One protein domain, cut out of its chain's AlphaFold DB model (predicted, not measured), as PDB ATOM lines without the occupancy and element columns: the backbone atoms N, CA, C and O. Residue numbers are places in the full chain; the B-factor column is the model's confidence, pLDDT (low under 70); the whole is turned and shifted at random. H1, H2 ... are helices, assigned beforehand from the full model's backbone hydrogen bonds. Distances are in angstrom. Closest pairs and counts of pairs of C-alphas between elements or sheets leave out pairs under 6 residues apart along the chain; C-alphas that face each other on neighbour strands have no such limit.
ATOM      1  N   ALA A  27       7.934  15.145  51.204       87.81
ATOM      2  CA  ALA A  27       8.745  16.361  51.242       87.81
ATOM      3  C   ALA A  27       8.073  17.536  50.503       87.81
ATOM      4  O   ALA A  27       8.140  18.678  50.958       87.81
ATOM      5  N   LEU A  28       7.355  17.270  49.402       85.31
ATOM      6  CA  LEU A  28       6.541  18.290  48.721       85.31
ATOM      7  C   LEU A  28       5.405  18.807  49.607       85.31
ATOM      8  O   LEU A  28       5.084  19.995  49.580       85.31
ATOM      9  N   MET A  29       4.799  17.927  50.401       92.12
ATOM     10  CA  MET A  29       3.710  18.293  51.298       92.12
ATOM     11  C   MET A  29       4.176  18.976  52.586       92.12
ATOM     12  O   MET A  29       3.332  19.555  53.266       92.12
ATOM     13  N   GLU A  30       5.465  18.962  52.941       93.00
ATOM     14  CA  GLU A  30       5.989  19.696  54.106       93.00
ATOM     15  C   GLU A  30       5.985  21.214  53.874       93.00
ATOM     16  O   GLU A  30       5.643  21.983  54.783       93.00
ATOM     17  N   ASN A  31       6.258  21.653  52.639       92.62
ATOM     18  CA  ASN A  31       6.185  23.063  52.268       92.62
ATOM     19  C   ASN A  31       4.719  23.557  52.286       92.62
ATOM     20  O   ASN A  31       3.869  22.994  51.592       92.62
ATOM     21  N   PRO A  32       4.389  24.613  53.056       94.62
ATOM     22  CA  PRO A  32       3.016  25.099  53.172       94.62
ATOM     23  C   PRO A  32       2.444  25.665  51.869       94.62
ATOM     24  O   PRO A  32       1.259  25.458  51.613       94.62
ATOM     25  N   GLU A  33       3.247  26.343  51.049       95.06
ATOM     26  CA  GLU A  33       2.799  26.910  49.772       95.06
ATOM     27  C   GLU A  33       2.471  25.793  48.780       95.06
ATOM     28  O   GLU A  33       1.364  25.746  48.242       95.06
ATOM     29  N   THR A  34       3.382  24.827  48.631       94.38
ATOM     30  CA  THR A  34       3.179  23.660  47.761       94.38
ATOM     31  C   THR A  34       1.985  22.823  48.217       94.38
ATOM     32  O   THR A  34       1.150  22.433  47.403       94.38
ATOM     33  N   ARG A  35       1.836  22.592  49.525       95.12
ATOM     34  CA  ARG A  35       0.694  21.858  50.087       95.12
ATOM     35  C   ARG A  35      -0.644  22.532  49.766       95.12
ATOM     36  O   ARG A  35      -1.596  21.844  49.400       95.12
ATOM     37  N   ILE A  36      -0.723  23.860  49.873       96.31
ATOM     38  CA  ILE A  36      -1.928  24.627  49.512       96.31
ATOM     39  C   ILE A  36      -2.213  24.514  48.012       96.31
ATOM     40  O   ILE A  36      -3.365  24.330  47.617       96.31
ATOM     41  N   GLU A  37      -1.186  24.605  47.171       96.25
ATOM     42  CA  GLU A  37      -1.340  24.480  45.723       96.25
ATOM     43  C   GLU A  37      -1.865  23.097  45.322       96.25
ATOM     44  O   GLU A  37      -2.816  23.007  44.545       96.25
ATOM     45  N   VAL A  38      -1.339  22.031  45.928       95.12
ATOM     46  CA  VAL A  38      -1.831  20.659  45.729       95.12
ATOM     47  C   VAL A  38      -3.305  20.541  46.125       95.12
ATOM     48  O   VAL A  38      -4.111  20.022  45.352       95.12
ATOM     49  N   PHE A  39      -3.703  21.071  47.285       95.50
ATOM     50  CA  PHE A  39      -5.112  21.057  47.701       95.50
ATOM     51  C   PHE A  39      -6.018  21.848  46.749       95.50
ATOM     52  O   PHE A  39      -7.133  21.416  46.439       95.50
ATOM     53  N   ASN A  40      -5.545  22.982  46.235       95.88
ATOM     54  CA  ASN A  40      -6.275  23.765  45.239       95.88
ATOM     55  C   ASN A  40      -6.406  23.020  43.905       95.88
ATOM     56  O   ASN A  40      -7.473  23.055  43.294       95.88
ATOM     57  N   ALA A  41      -5.356  22.328  43.463       97.12
ATOM     58  CA  ALA A  41      -5.382  21.531  42.243       97.12
ATOM     59  C   ALA A  41      -6.386  20.372  42.346       97.12
ATOM     60  O   ALA A  41      -7.180  20.172  41.428       97.12
ATOM     61  N   ILE A  42      -6.407  19.667  43.484       96.50
ATOM     62  CA  ILE A  42      -7.377  18.593  43.752       96.50
ATOM     63  C   ILE A  42      -8.802  19.157  43.791       96.50
ATOM     64  O   ILE A  42      -9.696  18.613  43.155       96.50
ATOM     65  N   SER A  43      -9.029  20.266  44.502       95.12
ATOM     66  CA  SER A  43     -10.381  20.808  44.711       95.12
ATOM     67  C   SER A  43     -11.008  21.508  43.516       95.12
ATOM     68  O   SER A  43     -12.234  21.582  43.437       95.12
ATOM     69  N   ARG A  44     -10.205  22.008  42.575       95.50
ATOM     70  CA  ARG A  44     -10.702  22.682  41.365       95.50
ATOM     71  C   ARG A  44     -10.867  21.747  40.170       95.50
ATOM     72  O   ARG A  44     -11.404  22.176  39.152       95.50
ATOM     73  N   ASN A  45     -10.419  20.499  40.274       97.19
ATOM     74  CA  ASN A  45     -10.557  19.499  39.226       97.19
ATOM     75  C   ASN A  45     -11.575  18.429  39.653       97.19
ATOM     76  O   ASN A  45     -11.434  17.809  40.705       97.19
ATOM     77  N   HIS A  46     -12.609  18.221  38.836       92.56
ATOM     78  CA  HIS A  46     -13.702  17.303  39.157       92.56
ATOM     79  C   HIS A  46     -13.235  15.849  39.304       92.56
ATOM     80  O   HIS A  46     -13.632  15.173  40.254       92.56
ATOM     81  N   ASP A  47     -12.369  15.384  38.406       96.88
ATOM     82  CA  ASP A  47     -11.895  14.000  38.387       96.88
ATOM     83  C   ASP A  47     -10.992  13.730  39.595       96.88
ATOM     84  O   ASP A  47     -11.203  12.767  40.333       96.88
ATOM     85  N   TYR A  48     -10.061  14.647  39.883       97.31
ATOM     86  CA  TYR A  48      -9.174  14.529  41.043       97.31
ATOM     87  C   TYR A  48      -9.939  14.568  42.359       97.31
ATOM     88  O   TYR A  48      -9.661  13.772  43.256       97.31
ATOM     89  N   MET A  49     -10.919  15.463  42.487       94.69
ATOM     90  CA  MET A  49     -11.767  15.500  43.674       94.69
ATOM     91  C   MET A  49     -12.585  14.210  43.811       94.69
ATOM     92  O   MET A  49     -12.703  13.678  44.914       94.69
ATOM     93  N   THR A  50     -13.103  13.664  42.708       94.56
ATOM     94  CA  THR A  50     -13.865  12.406  42.717       94.56
ATOM     95  C   THR A  50     -13.003  11.232  43.186       94.56
ATOM     96  O   THR A  50     -13.410  10.468  44.064       94.56
ATOM     97  N   GLU A  51     -11.784  11.107  42.663       96.44
ATOM     98  CA  GLU A  51     -10.833  10.076  43.093       96.44
ATOM     99  C   GLU A  51     -10.385  10.269  44.545       96.44
ATOM    100  O   GLU A  51     -10.321   9.304  45.312       96.44
ATOM    101  N   PHE A  52     -10.131  11.514  44.954       94.81
ATOM    102  CA  PHE A  52      -9.775  11.846  46.329       94.81
ATOM    103  C   PHE A  52     -10.890  11.464  47.308       94.81
ATOM    104  O   PHE A  52     -10.625  10.823  48.326       94.81
ATOM    105  N   MET A  53     -12.149  11.776  46.984       91.25
ATOM    106  CA  MET A  53     -13.304  11.368  47.788       91.25
ATOM    107  C   MET A  53     -13.435   9.846  47.874       91.25
ATOM    108  O   MET A  53     -13.689   9.322  48.958       91.25
ATOM    109  N   LYS A  54     -13.210   9.124  46.770       92.88
ATOM    110  CA  LYS A  54     -13.208   7.654  46.768       92.88
ATOM    111  C   LYS A  54     -12.123   7.087  47.688       92.88
ATOM    112  O   LYS A  54     -12.412   6.231  48.518       92.88
ATOM    113  N   SER A  55     -10.903   7.613  47.603       93.94
ATOM    114  CA  SER A  55      -9.791   7.222  48.483       93.94
ATOM    115  C   SER A  55     -10.108   7.482  49.962       93.94
ATOM    116  O   SER A  55      -9.843   6.648  50.829       93.94
ATOM    117  N   MET A  56     -10.744   8.618  50.262       90.88
ATOM    118  CA  MET A  56     -11.170   8.960  51.620       90.88
ATOM    119  C   MET A  56     -12.302   8.067  52.137       90.88
ATOM    120  O   MET A  56     -12.300   7.733  53.319       90.88
ATOM    121  N   HIS A  57     -13.241   7.672  51.277       87.62
ATOM    122  CA  HIS A  57     -14.309   6.732  51.616       87.62
ATOM    123  C   HIS A  57     -13.751   5.348  51.978       87.62
ATOM    124  O   HIS A  57     -14.159   4.754  52.975       87.62
ATOM    125  N   ASP A  58     -12.765   4.873  51.216       91.56
ATOM    126  CA  ASP A  58     -12.117   3.578  51.453       91.56
ATOM    127  C   ASP A  58     -11.166   3.619  52.674       91.56
ATOM    128  O   ASP A  58     -10.800   2.582  53.236       91.56
ATOM    129  N   ASN A  59     -10.803   4.818  53.146       93.25
ATOM    130  CA  ASN A  59      -9.995   5.043  54.340       93.25
ATOM    131  C   ASN A  59     -10.867   5.307  55.581       93.25
ATOM    132  O   ASN A  59     -11.400   6.398  55.773       93.25
ATOM    133  N   GLN A  60     -10.916   4.350  56.514       91.50
ATOM    134  CA  GLN A  60     -11.701   4.483  57.753       91.50
ATOM    135  C   GLN A  60     -11.380   5.741  58.574       91.50
ATOM    136  O   GLN A  60     -12.280   6.334  59.176       91.50
ATOM    137  N   HIS A  61     -10.111   6.152  58.639       92.06
ATOM    138  CA  HIS A  61      -9.728   7.362  59.359       92.06
ATOM    139  C   HIS A  61     -10.212   8.616  58.623       92.06
ATOM    140  O   HIS A  61     -10.800   9.498  59.252       92.06
ATOM    141  N   GLY A  62     -10.033   8.657  57.300       87.06
ATOM    142  CA  GLY A  62     -10.518   9.741  56.442       87.06
ATOM    143  C   GLY A  62     -12.032   9.918  56.540       87.06
ATOM    144  O   GLY A  62     -12.511  11.014  56.836       87.06
ATOM    145  N   MET A  63     -12.780   8.821  56.421       88.00
ATOM    146  CA  MET A  63     -14.233   8.818  56.567       88.00
ATOM    147  C   MET A  63     -14.677   9.281  57.963       88.00
ATOM    148  O   MET A  63     -15.582  10.103  58.099       88.00
ATOM    149  N   LYS A  64     -14.002   8.828  59.027       88.94
ATOM    150  CA  LYS A  64     -14.306   9.263  60.400       88.94
ATOM    151  C   LYS A  64     -14.074  10.760  60.602       88.94
ATOM    152  O   LYS A  64     -14.820  11.377  61.360       88.94
ATOM    153  N   MET A  65     -13.055  11.336  59.966       86.50
ATOM    154  CA  MET A  65     -12.807  12.780  60.013       86.50
ATOM    155  C   MET A  65     -13.930  13.552  59.313       86.50
ATOM    156  O   MET A  65     -14.464  14.483  59.909       86.50
ATOM    157  N   MET A  66     -14.367  13.106  58.129       84.81
ATOM    158  CA  MET A  66     -15.510  13.706  57.423       84.81
ATOM    159  C   MET A  66     -16.803  13.649  58.245       84.81
ATOM    160  O   MET A  66     -17.523  14.636  58.339       84.81
ATOM    161  N   MET A  67     -17.088  12.510  58.883       82.50
ATOM    162  CA  MET A  67     -18.295  12.339  59.703       82.50
ATOM    163  C   MET A  67     -18.256  13.131  61.015       82.50
ATOM    164  O   MET A  67     -19.302  13.492  61.549       82.50
ATOM    165  N   LYS A  68     -17.063  13.366  61.576       84.81
ATOM    166  CA  LYS A  68     -16.898  14.153  62.807       84.81
ATOM    167  C   LYS A  68     -16.946  15.655  62.567       84.81
ATOM    168  O   LYS A  68     -17.243  16.386  63.509       84.81
ATOM    169  N   ASP A  69     -16.624  16.109  61.361       84.00
ATOM    170  CA  ASP A  69     -16.728  17.519  61.015       84.00
ATOM    171  C   ASP A  69     -18.204  17.916  60.900       84.00
ATOM    172  O   ASP A  69     -18.903  17.620  59.925       84.00
TER     173      ASP A  69
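This is residues 27 to 69 of the 141 residues of an uncharacterized protein of Flavobacteriales bacterium 32-35-8 (UniProt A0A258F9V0). Two 13-residue helices, H2 and H3, meet at their ends as a wide, open V, with short H1 at one tip and H4 turned crosswise at the other. The 43 printed residues hold four named helices, H1 to H4 in order: all helix. The whole is loose, radius of gyration of the C-alphas 11.7 A, spanning 27 by 22 by 18 A.

Find C-alpha 27 at (8.745, 16.361, 51.242), where H1, residues 27 to 30, begins. H2, residues 32 to 44, runs 18.3 A; H3, residues 46 to 58, 18.5 A. H4, residues 60 to 68, ends at (-16.898, 14.153, 62.807).

H1 only just touches H2's residues 34 to 35, only at the corner, with 3 pairs of C-alphas within 8 A; closest are C-alphas 29 and 35, 4.8 A. H2, with residues 42 to 43 alone, touches H3's residues 48 to 52 only at the corner, about perpendicular at 77 degrees; see C-alphas 42 and 48, the closest, 5.2 A. H3's residues 56 to 57 only just touch H4, only at the corner, with 3 such pairs, closest C-alphas 56 and 62, 4.9 A. H2, H3 and H4 have every O i to N i+4 pair within hydrogen-bond range; H1 is too short for one.

The farthest C-alphas, Ala 27 and Met 67, are 28.6 A apart. The printed part has no cut, and no printed residue is under 70 in pLDDT.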